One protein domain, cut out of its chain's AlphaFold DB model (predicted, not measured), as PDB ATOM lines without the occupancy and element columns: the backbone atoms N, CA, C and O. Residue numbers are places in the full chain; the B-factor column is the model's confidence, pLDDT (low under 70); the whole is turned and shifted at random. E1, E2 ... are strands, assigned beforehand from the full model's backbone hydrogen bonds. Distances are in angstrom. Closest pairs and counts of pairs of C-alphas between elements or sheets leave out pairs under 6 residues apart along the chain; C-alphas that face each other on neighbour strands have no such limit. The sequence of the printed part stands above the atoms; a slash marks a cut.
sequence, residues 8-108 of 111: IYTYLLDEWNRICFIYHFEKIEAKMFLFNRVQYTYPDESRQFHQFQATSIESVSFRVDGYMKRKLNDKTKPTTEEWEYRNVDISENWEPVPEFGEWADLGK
ATOM      1  N   ILE A   8      31.171 -11.894  -5.612       93.12
ATOM      2  CA  ILE A   8      30.090 -11.630  -6.565       93.12
ATOM      3  C   ILE A   8      30.121 -12.710  -7.642       93.12
ATOM      4  O   ILE A   8      31.184 -13.052  -8.158       93.12
ATOM      5  N   TYR A   9      28.945 -13.224  -7.995       94.38
ATOM      6  CA  TYR A   9      28.762 -14.155  -9.100       94.38
ATOM      7  C   TYR A   9      27.851 -13.513 -10.138       94.38
ATOM      8  O   TYR A   9      26.736 -13.108  -9.805       94.38
ATOM      9  N   THR A  10      28.313 -13.425 -11.381       95.19
ATOM     10  CA  THR A  10      27.472 -12.987 -12.500       95.19
ATOM     11  C   THR A  10      27.229 -14.149 -13.450       95.19
ATOM     12  O   THR A  10      28.119 -14.957 -13.710       95.19
ATOM     13  N   TYR A  11      25.989 -14.255 -13.925       95.38
ATOM     14  CA  TYR A  11      25.523 -15.332 -14.791       95.38
ATOM     15  C   TYR A  11      25.105 -14.723 -16.121       95.38
ATOM     16  O   TYR A  11      24.234 -13.854 -16.150       95.38
ATOM     17  N   LEU A  12      25.715 -15.179 -17.211       95.00
ATOM     18  CA  LEU A  12      25.289 -14.808 -18.554       95.00
ATOM     19  C   LEU A  12      24.421 -15.931 -19.092       95.00
ATOM     20  O   LEU A  12      24.852 -17.089 -19.138       95.00
ATOM     21  N   LEU A  13      23.201 -15.563 -19.465       94.69
ATOM     22  CA  LEU A  13      22.203 -16.471 -19.997       94.69
ATOM     23  C   LEU A  13      22.027 -16.238 -21.499       94.69
ATOM     24  O   LEU A  13      22.128 -15.100 -21.958       94.69
ATOM     25  N   ASP A  14      21.740 -17.297 -22.247       92.69
ATOM     26  CA  ASP A  14      21.275 -17.175 -23.631       92.69
ATOM     27  C   ASP A  14      19.756 -16.958 -23.732       92.69
ATOM     28  O   ASP A  14      19.043 -16.859 -22.730       92.69
ATOM     29  N   GLU A  15      19.249 -16.906 -24.966       93.81
ATOM     30  CA  GLU A  15      17.826 -16.731 -25.289       93.81
ATOM     31  C   GLU A  15      16.907 -17.813 -24.689       93.81
ATOM     32  O   GLU A  15      15.717 -17.576 -24.484       93.81
ATOM     33  N   TRP A  16      17.456 -18.982 -24.344       94.38
ATOM     34  CA  TRP A  16      16.738 -20.087 -23.712       94.38
ATOM     35  C   TRP A  16      16.869 -20.076 -22.184       94.38
ATOM     36  O   TRP A  16      16.484 -21.044 -21.520       94.38
ATOM     37  N   ASN A  17      17.398 -18.988 -21.613       93.69
ATOM     38  CA  ASN A  17      17.709 -18.827 -20.193       93.69
ATOM     39  C   ASN A  17      18.691 -19.886 -19.661       93.69
ATOM     40  O   ASN A  17      18.652 -20.245 -18.480       93.69
ATOM     41  N   ARG A  18      19.562 -20.422 -20.521       95.38
ATOM     42  CA  ARG A  18      20.592 -21.381 -20.111       95.38
ATOM     43  C   ARG A  18      21.825 -20.614 -19.676       95.38
ATOM     44  O   ARG A  18      22.218 -19.656 -20.329       95.38
ATOM     45  N   ILE A  19      22.466 -21.052 -18.595       96.12
ATOM     46  CA  ILE A  19      23.731 -20.458 -18.150       96.12
ATOM     47  C   ILE A  19      24.805 -20.800 -19.179       96.12
ATOM     48  O   ILE A  19      25.130 -21.977 -19.327       96.12
ATOM     49  N   CYS A  20      25.355 -19.790 -19.848       94.88
ATOM     50  CA  CYS A  20      26.498 -19.909 -20.752       94.88
ATOM     51  C   CYS A  20      27.803 -19.643 -20.011       94.88
ATOM     52  O   CYS A  20      28.753 -20.408 -20.157       94.88
ATOM     53  N   PHE A  21      27.831 -18.591 -19.187       97.00
ATOM     54  CA  PHE A  21      28.998 -18.226 -18.390       97.00
ATOM     55  C   PHE A  21      28.623 -17.944 -16.943       97.00
ATOM     56  O   PHE A  21      27.553 -17.405 -16.656       97.00
ATOM     57  N   ILE A  22      29.550 -18.267 -16.047       97.19
ATOM     58  CA  ILE A  22      29.570 -17.764 -14.679       97.19
ATOM     59  C   ILE A  22      30.917 -17.085 -14.456       97.19
ATOM     60  O   ILE A  22      31.963 -17.696 -14.687       97.19
ATOM     61  N   TYR A  23      30.898 -15.835 -14.005       97.25
ATOM     62  CA  TYR A  23      32.093 -15.113 -13.580       97.25
ATOM     63  C   TYR A  23      32.095 -14.999 -12.060       97.25
ATOM     64  O   TYR A  23      31.117 -14.549 -11.461       97.25
ATOM     65  N   HIS A  24      33.179 -15.449 -11.434       96.81
ATOM     66  CA  HIS A  24      33.356 -15.434  -9.991       96.81
ATOM     67  C   HIS A  24      34.365 -14.355  -9.627       96.81
ATOM     68  O   HIS A  24      35.542 -14.435  -9.985       96.81
ATOM     69  N   PHE A  25      33.895 -13.374  -8.874       96.25
ATOM     70  CA  PHE A  25      34.715 -12.300  -8.358       96.25
ATOM     71  C   PHE A  25      34.898 -12.459  -6.858       96.25
ATOM     72  O   PHE A  25      33.945 -12.773  -6.144       96.25
ATOM     73  N   GLU A  26      36.103 -12.189  -6.377       95.19
ATOM     74  CA  GLU A  26      36.406 -12.053  -4.955       95.19
ATOM     75  C   GLU A  26      36.933 -10.651  -4.668       95.19
ATOM     76  O   GLU A  26      37.589 -10.034  -5.509       95.19
ATOM     77  N   LYS A  27      36.627 -10.121  -3.489       95.00
ATOM     78  CA  LYS A  27      37.138  -8.820  -3.079       95.00
ATOM     79  C   LYS A  27      38.560  -8.968  -2.555       95.00
ATOM     80  O   LYS A  27      38.782  -9.617  -1.535       95.00
ATOM     81  N   ILE A  28      39.495  -8.278  -3.196       94.31
ATOM     82  CA  ILE A  28      40.872  -8.127  -2.730       94.31
ATOM     83  C   ILE A  28      41.096  -6.637  -2.489       94.31
ATOM     84  O   ILE A  28      41.046  -5.822  -3.410       94.31
ATOM     85  N   GLU A  29      41.291  -6.280  -1.218       89.25
ATOM     86  CA  GLU A  29      41.407  -4.891  -0.762       89.25
ATOM     87  C   GLU A  29      40.219  -4.018  -1.218       89.25
ATOM     88  O   GLU A  29      39.106  -4.161  -0.704       89.25
ATOM     89  N   ALA A  30      40.445  -3.103  -2.164       91.25
ATOM     90  CA  ALA A  30      39.470  -2.137  -2.670       91.25
ATOM     91  C   ALA A  30      38.949  -2.470  -4.079       91.25
ATOM     92  O   ALA A  30      38.316  -1.623  -4.707       91.25
ATOM     93  N   LYS A  31      39.213  -3.679  -4.592       93.44
ATOM     94  CA  LYS A  31      38.803  -4.109  -5.935       93.44
ATOM     95  C   LYS A  31      38.196  -5.510  -5.929       93.44
ATOM     96  O   LYS A  31      38.418  -6.294  -5.009       93.44
ATOM     97  N   MET A  32      37.440  -5.810  -6.976       95.00
ATOM     98  CA  MET A  32      36.947  -7.145  -7.291       95.00
ATOM     99  C   MET A  32      37.895  -7.803  -8.293       95.00
ATOM    100  O   MET A  32      38.210  -7.214  -9.324       95.00
ATOM    101  N   PHE A  33      38.340  -9.019  -8.001       96.38
ATOM    102  CA  PHE A  33      39.200  -9.813  -8.870       96.38
ATOM    103  C   PHE A  33      38.428 -11.001  -9.443       96.38
ATOM    104  O   PHE A  33      37.878 -11.802  -8.688       96.38
ATOM    105  N   LEU A  34      38.405 -11.134 -10.769       97.25
ATOM    106  CA  LEU A  34      37.880 -12.294 -11.483       97.25
ATOM    107  C   LEU A  34      38.835 -13.478 -11.307       97.25
ATOM    108  O   LEU A  34      39.792 -13.644 -12.067       97.25
ATOM    109  N   PHE A  35      38.566 -14.315 -10.310       96.94
ATOM    110  CA  PHE A  35      39.411 -15.467  -9.990       96.94
ATOM    111  C   PHE A  35      38.953 -16.752 -10.684       96.94
ATOM    112  O   PHE A  35      39.714 -17.717 -10.749       96.94
ATOM    113  N   ASN A  36      37.723 -16.803 -11.206       97.69
ATOM    114  CA  ASN A  36      37.245 -17.960 -11.954       97.69
ATOM    115  C   ASN A  36      36.182 -17.586 -12.999       97.69
ATOM    116  O   ASN A  36      35.276 -16.798 -12.737       97.69
ATOM    117  N   ARG A  37      36.291 -18.191 -14.180       97.25
ATOM    118  CA  ARG A  37      35.280 -18.190 -15.237       97.25
ATOM    119  C   ARG A  37      34.873 -19.628 -15.515       97.25
ATOM    120  O   ARG A  37      35.736 -20.444 -15.831       97.25
ATOM    121  N   VAL A  38      33.576 -19.908 -15.509       97.81
ATOM    122  CA  VAL A  38      33.022 -21.186 -15.965       97.81
ATOM    123  C   VAL A  38      32.220 -20.961 -17.234       97.81
ATOM    124  O   VAL A  38      31.359 -20.089 -17.256       97.81
ATOM    125  N   GLN A  39      32.473 -21.752 -18.269       97.62
ATOM    126  CA  GLN A  39      31.698 -21.796 -19.499       97.62
ATOM    127  C   GLN A  39      30.985 -23.144 -19.619       97.62
ATOM    128  O   GLN A  39      31.579 -24.199 -19.380       97.62
ATOM    129  N   TYR A  40      29.724 -23.101 -20.032       97.06
ATOM    130  CA  TYR A  40      28.908 -24.268 -20.339       97.06
ATOM    131  C   TYR A  40      28.580 -24.291 -21.827       97.06
ATOM    132  O   TYR A  40      28.076 -23.312 -22.375       97.06
ATOM    133  N   THR A  41      28.810 -25.439 -22.457       96.38
ATOM    134  CA  THR A  41      28.394 -25.702 -23.836       96.38
ATOM    135  C   THR A  41      27.336 -26.796 -23.832       96.38
ATOM    136  O   THR A  41      27.510 -27.834 -23.187       96.38
ATOM    137  N   TYR A  42      26.229 -26.565 -24.536       95.75
ATOM    138  CA  TYR A  42      25.089 -27.481 -24.625       95.75
ATOM    139  C   TYR A  42      25.103 -28.261 -25.951       95.75
ATOM    140  O   TYR A  42      25.769 -27.837 -26.893       95.75
ATOM    141  N   PRO A  43      24.395 -29.407 -26.044       92.81
ATOM    142  CA  PRO A  43      24.409 -30.241 -27.249       92.81
ATOM    143  C   PRO A  43      23.813 -29.571 -28.495       92.81
ATOM    144  O   PRO A  43      24.193 -29.914 -29.610       92.81
ATOM    145  N   ASP A  44      22.844 -28.674 -28.307       91.06
ATOM    146  CA  ASP A  44      22.177 -27.938 -29.377       91.06
ATOM    147  C   ASP A  44      21.753 -26.541 -28.892       91.06
ATOM    148  O   ASP A  44      21.692 -26.278 -27.687       91.06
ATOM    149  N   GLU A  45      21.462 -25.639 -29.826       85.06
ATOM    150  CA  GLU A  45      21.085 -24.244 -29.548       85.06
ATOM    151  C   GLU A  45      19.569 -24.005 -29.590       85.06
ATOM    152  O   GLU A  45      19.127 -22.873 -29.486       85.06
ATOM    153  N   SER A  46      18.758 -25.054 -29.740       87.19
ATOM    154  CA  SER A  46      17.352 -24.934 -30.163       87.19
ATOM    155  C   SER A  46      16.322 -25.088 -29.044       87.19
ATOM    156  O   SER A  46      15.117 -25.067 -29.301       87.19
ATOM    157  N   ARG A  47      16.776 -25.315 -27.808       90.19
ATOM    158  CA  ARG A  47      15.900 -25.559 -26.659       90.19
ATOM    159  C   ARG A  47      16.572 -25.254 -25.333       90.19
ATOM    160  O   ARG A  47      17.797 -25.178 -25.215       90.19
ATOM    161  N   GLN A  48      15.734 -25.194 -24.305       91.62
ATOM    162  CA  GLN A  48      16.161 -25.103 -22.922       91.62
ATOM    163  C   GLN A  48      16.847 -26.393 -22.452       91.62
ATOM    164  O   GLN A  48      16.391 -27.505 -22.719       91.62
ATOM    165  N   PHE A  49      17.919 -26.213 -21.684       92.38
ATOM    166  CA  PHE A  49      18.626 -27.268 -20.976       92.38
ATOM    167  C   PHE A  49      18.906 -26.833 -19.544       92.38
ATOM    168  O   PHE A  49      19.168 -25.662 -19.270       92.38
ATOM    169  N   HIS A  50      18.914 -27.795 -18.632       92.00
ATOM    170  CA  HIS A  50      19.490 -27.602 -17.314       92.00
ATOM    171  C   HIS A  50      21.019 -27.643 -17.386       92.00
ATOM    172  O   HIS A  50      21.601 -28.349 -18.208       92.00
ATOM    173  N   GLN A  51      21.685 -26.962 -16.453       92.62
ATOM    174  CA  GLN A  51      23.149 -26.882 -16.385       92.62
ATOM    175  C   GLN A  51      23.843 -28.259 -16.395       92.62
ATOM    176  O   GLN A  51      24.864 -28.450 -17.056       92.62
ATOM    177  N   PHE A  52      23.277 -29.262 -15.710       91.25
ATOM    178  CA  PHE A  52      23.851 -30.614 -15.674       91.25
ATOM    179  C   PHE A  52      23.800 -31.338 -17.031       91.25
ATOM    180  O   PHE A  52      24.510 -32.329 -17.212       91.25
ATOM    181  N   GLN A  53      23.008 -30.841 -17.985       94.75
ATOM    182  CA  GLN A  53      22.885 -31.373 -19.344       94.75
ATOM    183  C   GLN A  53      23.892 -30.755 -20.327       94.75
ATOM    184  O   GLN A  53      23.934 -31.180 -21.479       94.75
ATOM    185  N   ALA A  54      24.721 -29.793 -19.898       96.25
ATOM    186  CA  ALA A  54      25.837 -29.300 -20.705       96.25
ATOM    187  C   ALA A  54      26.760 -30.462 -21.110       96.25
ATOM    188  O   ALA A  54      27.075 -31.315 -20.274       96.25
ATOM    189  N   THR A  55      27.192 -30.500 -22.368       97.06
ATOM    190  CA  THR A  55      28.110 -31.515 -22.910       97.06
ATOM    191  C   THR A  55      29.554 -31.206 -22.567       97.06
ATOM    192  O   THR A  55      30.336 -32.130 -22.376       97.06
ATOM    193  N   SER A  56      29.893 -29.927 -22.431       97.50
ATOM    194  CA  SER A  56      31.223 -29.487 -22.037       97.50
ATOM    195  C   SER A  56      31.145 -28.410 -20.965       97.50
ATOM    196  O   SER A  56      30.256 -27.553 -20.986       97.50
ATOM    197  N   ILE A  57      32.068 -28.489 -20.011       97.94
ATOM    198  CA  ILE A  57      32.262 -27.495 -18.961       97.94
ATOM    199  C   ILE A  57      33.735 -27.105 -18.973       97.94
ATOM    200  O   ILE A  57      34.603 -27.937 -18.698       97.94
ATOM    201  N   GLU A  58      34.014 -25.842 -19.262       98.31
ATOM    202  CA  GLU A  58      35.351 -25.271 -19.146       98.31
ATOM    203  C   GLU A  58      35.413 -24.359 -17.923       98.31
ATOM    204  O   GLU A  58      34.582 -23.474 -17.762       98.31
ATOM    205  N   SER A  59      36.414 -24.550 -17.070       98.12
ATOM    206  CA  SER A  59      36.728 -23.643 -15.969       98.12
ATOM    207  C   SER A  59      38.112 -23.053 -16.185       98.12
ATOM    208  O   SER A  59      39.083 -23.794 -16.338       98.12
ATOM    209  N   VAL A  60      38.221 -21.731 -16.111       98.25
ATOM    210  CA  VAL A  60      39.492 -21.006 -16.100       98.25
ATOM    211  C   VAL A  60      39.622 -20.300 -14.760       98.25
ATOM    212  O   VAL A  60      38.832 -19.414 -14.448       98.25
ATOM    213  N   SER A  61      40.592 -20.717 -13.956       98.19
ATOM    214  CA  SER A  61      40.924 -20.098 -12.675       98.19
ATOM    215  C   SER A  61      42.151 -19.212 -12.821       98.19
ATOM    216  O   SER A  61      43.135 -19.623 -13.436       98.19
ATOM    217  N   PHE A  62      42.115 -18.047 -12.191       98.12
ATOM    218  CA  PHE A  62      43.185 -17.060 -12.175       98.12
ATOM    219  C   PHE A  62      43.646 -16.811 -10.743       98.12
ATOM    220  O   PHE A  62      42.880 -16.949  -9.789       98.12
ATOM    221  N   ARG A  63      44.906 -16.418 -10.593       97.88
ATOM    222  CA  ARG A  63      45.483 -15.925  -9.344       97.88
ATOM    223  C   ARG A  63      46.166 -14.591  -9.596       97.88
ATOM    224  O   ARG A  63      46.664 -14.344 -10.690       97.88
ATOM    225  N   VAL A  64      46.254 -13.772  -8.550       97.44
ATOM    226  CA  VAL A  64      46.869 -12.434  -8.598       97.44
ATOM    227  C   VAL A  64      48.362 -12.430  -8.957       97.44
ATOM    228  O   VAL A  64      48.908 -11.392  -9.306       97.44
ATOM    229  N   ASP A  65      49.029 -13.582  -8.883       97.19
ATOM    230  CA  ASP A  65      50.436 -13.766  -9.258       97.19
ATOM    231  C   ASP A  65      50.632 -14.130 -10.744       97.19
ATOM    232  O   ASP A  65      51.741 -14.469 -11.159       97.19
ATOM    233  N   GLY A  66      49.567 -14.089 -11.554       97.56
ATOM    234  CA  GLY A  66      49.612 -14.438 -12.975       97.56
ATOM    235  C   GLY A  66      49.625 -15.946 -13.240       97.56
ATOM    236  O   GLY A  66      49.917 -16.372 -14.361       97.56
ATOM    237  N   TYR A  67      49.337 -16.780 -12.233       98.44
ATOM    238  CA  TYR A  67      49.024 -18.187 -12.461       98.44
ATOM    239  C   TYR A  67      47.605 -18.344 -13.012       98.44
ATOM    240  O   TYR A  67      46.648 -17.762 -12.496       98.44
ATOM    241  N   MET A  68      47.466 -19.201 -14.021       98.38
ATOM    242  CA  MET A  68      46.183 -19.564 -14.611       98.38
ATOM    243  C   MET A  68      46.083 -21.080 -14.750       98.38
ATOM    244  O   MET A  68      47.017 -21.736 -15.210       98.38
ATOM    245  N   LYS A  69      44.920 -21.632 -14.410       98.56
ATOM    246  CA  LYS A  69      44.582 -23.036 -14.643       98.56
ATOM    247  C   LYS A  69      43.321 -23.133 -15.483       98.56
ATOM    248  O   LYS A  69      42.270 -22.652 -15.073       98.56
ATOM    249  N   ARG A  70      43.414 -23.805 -16.627       98.38
ATOM    250  CA  ARG A  70      42.276 -24.147 -17.483       98.38
ATOM    251  C   ARG A  70      41.957 -25.625 -17.313       98.38
ATOM    252  O   ARG A  70      42.850 -26.460 -17.399       98.38
ATOM    253  N   LYS A  71      40.690 -25.945 -17.089       98.44
ATOM    254  CA  LYS A  71      40.170 -27.305 -16.962       98.44
ATOM    255  C   LYS A  71      38.998 -27.477 -17.914       98.44
ATOM    256  O   LYS A  71      38.033 -26.729 -17.809       98.44
ATOM    257  N   LEU A  72      39.068 -28.464 -18.798       98.38
ATOM    258  CA  LEU A  72      38.013 -28.800 -19.747       98.38
ATOM    259  C   LEU A  72      37.472 -30.196 -19.443       98.38
ATOM    260  O   LEU A  72      38.184 -31.195 -19.555       98.38
ATOM    261  N   ASN A  73      36.197 -30.258 -19.076       97.88
ATOM    262  CA  ASN A  73      35.459 -31.498 -18.917       97.88
ATOM    263  C   ASN A  73      34.459 -31.651 -20.065       97.88
ATOM    264  O   ASN A  73      33.329 -31.164 -19.982       97.88
ATOM    265  N   ASP A  74      34.890 -32.326 -21.125       96.69
ATOM    266  CA  ASP A  74      34.029 -32.771 -22.216       96.69
ATOM    267  C   ASP A  74      33.426 -34.132 -21.849       96.69
ATOM    268  O   ASP A  74      34.128 -35.142 -21.809       96.69
ATOM    269  N   LYS A  75      32.115 -34.173 -21.596       94.31
ATOM    270  CA  LYS A  75      31.399 -35.384 -21.163       94.31
ATOM    271  C   LYS A  75      31.297 -36.453 -22.248       94.31
ATOM    272  O   LYS A  75      30.853 -37.563 -21.956       94.31
ATOM    273  N   THR A  76      31.672 -36.141 -23.488       91.69
ATOM    274  CA  THR A  76      31.797 -37.143 -24.555       91.69
ATOM    275  C   THR A  76      33.113 -37.917 -24.464       91.69
ATOM    276  O   THR A  76      33.240 -38.985 -25.064       91.69
ATOM    277  N   LYS A  77      34.079 -37.422 -23.677       94.25
ATOM    278  CA  LYS A  77      35.376 -38.051 -23.435       94.25
ATOM    279  C   LYS A  77      35.452 -38.600 -22.003       94.25
ATOM    280  O   LYS A  77      34.879 -38.028 -21.081       94.25
ATOM    281  N   PRO A  78      36.206 -39.689 -21.769       92.69
ATOM    282  CA  PRO A  78      36.398 -40.238 -20.424       92.69
ATOM    283  C   PRO A  78      37.429 -39.461 -19.587       92.69
ATOM    284  O   PRO A  78      37.660 -39.799 -18.428       92.69
ATOM    285  N   THR A  79      38.087 -38.456 -20.166       94.69
ATOM    286  CA  THR A  79      39.193 -37.718 -19.548       94.69
ATOM    287  C   THR A  79      38.860 -36.246 -19.399       94.69
ATOM    288  O   THR A  79      38.292 -35.633 -20.299       94.69
ATOM    289  N   THR A  80      39.302 -35.656 -18.292       97.00
ATOM    290  CA  THR A  80      39.375 -34.203 -18.137       97.00
ATOM    291  C   THR A  80      40.741 -33.713 -18.597       97.00
ATOM    292  O   THR A  80      41.764 -34.267 -18.195       97.00
ATOM    293  N   GLU A  81      40.753 -32.674 -19.425       98.19
ATOM    294  CA  GLU A  81      41.975 -32.018 -19.879       98.19
ATOM    295  C   GLU A  81      42.284 -30.826 -18.955       98.19
ATOM    296  O   GLU A  81      41.385 -30.068 -18.580       98.19
ATOM    297  N   GLU A  82      43.547 -30.669 -18.556       98.31
ATOM    298  CA  GLU A  82      43.997 -29.575 -17.690       98.31
ATOM    299  C   GLU A  82      45.273 -28.937 -18.253       98.31
ATOM    300  O   GLU A  82      46.193 -29.632 -18.684       98.31
ATOM    301  N   TRP A  83      45.331 -27.608 -18.215       98.50
ATOM    302  CA  TRP A  83      46.493 -26.814 -18.602       98.50
ATOM    303  C   TRP A  83      46.804 -25.792 -17.521       98.50
ATOM    304  O   TRP A  83      45.901 -25.172 -16.952       98.50
ATOM    305  N   GLU A  84      48.092 -25.585 -17.279       98.50
ATOM    306  CA  GLU A  84      48.586 -24.601 -16.326       98.50
ATOM    307  C   GLU A  84      49.521 -23.623 -17.027       98.50
ATOM    308  O   GLU A  84      50.386 -24.015 -17.812       98.50
ATOM    309  N   TYR A  85      49.346 -22.345 -16.718       98.19
ATOM    310  CA  TYR A  85      50.101 -21.244 -17.293       98.19
ATOM    311  C   TYR A  85      50.640 -20.359 -16.173       98.19
ATOM    312  O   TYR A  85      50.088 -20.292 -15.070       98.19
ATOM    313  N   ARG A  86      51.748 -19.680 -16.460       98.00
ATOM    314  CA  ARG A  86      52.411 -18.740 -15.552       98.00
ATOM    315  C   ARG A  86      52.678 -17.441 -16.292       98.00
ATOM    316  O   ARG A  86      52.845 -17.468 -17.509       98.00
ATOM    317  N   ASN A  87      52.793 -16.348 -15.542       97.31
ATOM    318  CA  ASN A  87      53.037 -15.008 -16.078       97.31
ATOM    319  C   ASN A  87      51.945 -14.561 -17.069       97.31
ATOM    320  O   ASN A  87      52.239 -13.887 -18.053       97.31
ATOM    321  N   VAL A  88      50.696 -14.976 -16.835       97.44
ATOM    322  CA  VAL A  88      49.537 -14.513 -17.604       97.44
ATOM    323  C   VAL A  88      49.230 -13.074 -17.199       97.44
ATOM    324  O   VAL A  88      49.217 -12.763 -16.006       97.44
ATOM    325  N   ASP A  89      48.987 -12.205 -18.181       96.75
ATOM    326  CA  ASP A  89      48.476 -10.862 -17.911       96.75
ATOM    327  C   ASP A  89      47.036 -10.964 -17.396       96.75
ATOM    328  O   ASP A  89      46.158 -11.511 -18.057       96.75
ATOM    329  N   ILE A  90      46.825 -10.468 -16.182       96.06
ATOM    330  CA  ILE A  90      45.549 -10.489 -15.461       96.06
ATOM    331  C   ILE A  90      45.025  -9.070 -15.214       96.06
ATOM    332  O   ILE A  90      44.170  -8.866 -14.354       96.06
ATOM    333  N   SER A  91      45.578  -8.064 -15.891       95.19
ATOM    334  CA  SER A  91      45.185  -6.667 -15.698       95.19
ATOM    335  C   SER A  91      43.689  -6.441 -15.960       95.19
ATOM    336  O   SER A  91      43.054  -5.696 -15.216       95.19
ATOM    337  N   GLU A  92      43.107  -7.167 -16.918       93.56
ATOM    338  CA  GLU A  92      41.677  -7.128 -17.260       93.56
ATOM    339  C   GLU A  92      40.764  -7.887 -16.278       93.56
ATOM    340  O   GLU A  92      39.539  -7.798 -16.365       93.56
ATOM    341  N   ASN A  93      41.327  -8.619 -15.311       95.62
ATOM    342  CA  ASN A  93      40.549  -9.361 -14.315       95.62
ATOM    343  C   ASN A  93      40.112  -8.488 -13.130       95.62
ATOM    344  O   ASN A  93      39.499  -8.998 -12.192       95.62
ATOM    345  N   TRP A  94      40.445  -7.198 -13.131       95.69
ATOM    346  CA  TRP A  94      40.176  -6.292 -12.022       95.69
ATOM    347  C   TRP A  94      39.035  -5.337 -12.333       95.69
ATOM    348  O   TRP A  94      39.074  -4.615 -13.323       95.69
ATOM    349  N   GLU A  95      38.080  -5.260 -11.416       95.12
ATOM    350  CA  GLU A  95      36.946  -4.340 -11.475       95.12
ATOM    351  C   GLU A  95      36.839  -3.541 -10.166       95.12
ATOM    352  O   GLU A  95      37.327  -3.986  -9.116       95.12
ATOM    353  N   PRO A  96      36.229  -2.345 -10.179       93.56
ATOM    354  CA  PRO A  96      35.907  -1.640  -8.943       93.56
ATOM    355  C   PRO A  96      34.935  -2.458  -8.075       93.56
ATOM    356  O   PRO A  96      34.181  -3.301  -8.565       93.56
ATOM    357  N   VAL A  97      34.943  -2.214  -6.761       92.06
ATOM    358  CA  VAL A  97      33.869  -2.715  -5.888       92.06
ATOM    359  C   VAL A  97      32.601  -1.933  -6.234       92.06
ATOM    360  O   VAL A  97      32.616  -0.716  -6.058       92.06
ATOM    361  N   PRO A  98      31.531  -2.586  -6.720       90.94
ATOM    362  CA  PRO A  98      30.350  -1.873  -7.181       90.94
ATOM    363  C   PRO A  98      29.585  -1.283  -5.999       90.94
ATOM    364  O   PRO A  98      29.407  -1.937  -4.962       90.94
ATOM    365  N   GLU A  99      29.061  -0.076  -6.176       88.62
ATOM    366  CA  GLU A  99      27.955   0.385  -5.349       88.62
ATOM    367  C   GLU A  99      26.641  -0.263  -5.804       88.62
ATOM    368  O   GLU A  99      26.525  -0.863  -6.878       88.62
ATOM    369  N   PHE A 100      25.614  -0.180  -4.959       82.75
ATOM    370  CA  PHE A 100      24.312  -0.726  -5.312       82.75
ATOM    371  C   PHE A 100      23.762  -0.027  -6.566       82.75
ATOM    372  O   PHE A 100      23.473   1.165  -6.542       82.75
ATOM    373  N   GLY A 101      23.581  -0.795  -7.644       86.44
ATOM    374  CA  GLY A 101      23.123  -0.295  -8.944       86.44
ATOM    375  C   GLY A 101      24.222  -0.247 -10.011       86.44
ATOM    376  O   GLY A 101      23.901  -0.255 -11.198       86.44
ATOM    377  N   GLU A 102      25.498  -0.299  -9.625       88.94
ATOM    378  CA  GLU A 102      26.655  -0.199 -10.528       88.94
ATOM    379  C   GLU A 102      27.165  -1.574 -10.987       88.94
ATOM    380  O   GLU A 102      28.324  -1.942 -10.830       88.94
ATOM    381  N   TRP A 103      26.279  -2.385 -11.562       89.00
ATOM    382  CA  TRP A 103      26.592  -3.784 -11.888       89.00
ATOM    383  C   TRP A 103      27.174  -3.997 -13.292       89.00
ATOM    384  O   TRP A 103      27.570  -5.113 -13.629       89.00
ATOM    385  N   ALA A 104      27.202  -2.949 -14.120       87.94
ATOM    386  CA  ALA A 104      27.506  -3.052 -15.548       87.94
ATOM    387  C   ALA A 104      28.884  -3.673 -15.818       87.94
ATOM    388  O   ALA A 104      29.006  -4.548 -16.674       87.94
ATOM    389  N   ASP A 105      29.901  -3.282 -15.048       86.88
ATOM    390  CA  ASP A 105      31.268  -3.765 -15.225       86.88
ATOM    391  C   ASP A 105      31.396  -5.267 -14.954       86.88
ATOM    392  O   ASP A 105      32.003  -6.002 -15.732       86.88
ATOM    393  N   LEU A 106      30.724  -5.773 -13.923       87.06
ATOM    394  CA  LEU A 106      30.746  -7.196 -13.571       87.06
ATOM    395  C   LEU A 106      29.925  -8.064 -14.542       87.06
ATOM    396  O   LEU A 106      30.160  -9.270 -14.639       87.06
ATOM    397  N   GLY A 107      28.991  -7.459 -15.282       83.12
ATOM    398  CA  GLY A 107      28.147  -8.121 -16.282       83.12
ATOM    399  C   GLY A 107      28.738  -8.198 -17.694       83.12
ATOM    400  O   GLY A 107      28.122  -8.810 -18.567       83.12
ATOM    401  N   LYS A 108      29.908  -7.597 -17.947       87.06
ATOM    402  CA  LYS A 108      30.555  -7.620 -19.272       87.06
ATOM    403  C   LYS A 108      30.905  -9.045 -19.711       87.06
ATOM    404  O   LYS A 108      31.408  -9.849 -18.924       87.06
TER     405      LYS A 108
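This is residues 8 to 108 of the 111 residues of an uncharacterized protein of Clavibacter michiganensis (UniProt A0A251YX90). One twisted sheet makes a single slab of six strands side by side, E1 to E6, each running back beside the one before, with short E7 added beside residues 31 to 33 of E3, and the outline of the whole is flat. No named helix covers either face; residues 97 to 108 leave E7 and fold back near E1. The 101 printed residues hold seven named strands, E1 to E7 in chain order, in a branched antiparallel sheet of class all strand, though only 49 residues are in named elements. It is only just compact, close to loose, with a radius of gyration of the C-alphas of 15.1 A and spans of 41 by 35 by 16 A.

E3, residues 31 to 41, has E2, residues 19 to 28, on one side, with N 22 and O 38 2.8 A apart. On the other side are E4, residues 56 to 62, with N 37 and O 60 at 2.8 A, and E7, residues 94 to 96, with N 32 and O 95 at 2.8 A. Edge strand E1, residues 8 to 13, pairs with E2, with N 10 and O 23 at 3.0 A. E5, residues 68 to 74, pairs with E4, with N 59 and O 71 at 2.8 A. Edge strand E6, residues 81 to 85, pairs with E5, with N 70 and O 83 at 2.9 A. E1 to E6 form a meander, each strand the antiparallel neighbour of the one before. E6 and E7 are apart.

E1 spans 16.3 A from C-alpha 8 at (30.090, -11.630, -6.565). E2 spans 26.1 A, E3 29.9 A, E4 19.9 A, E5 19.5 A and E6 13.7 A. E7 spans 7.0 A, ending at C-alpha 96 at (35.907, -1.640, -8.943).

The farthest C-alphas, of Pro 78 and Glu 99, are 44.1 A apart. The link from E3 to E4 is long, 14 residues. The printed part has no cut, and no printed residue is under 70 in pLDDT.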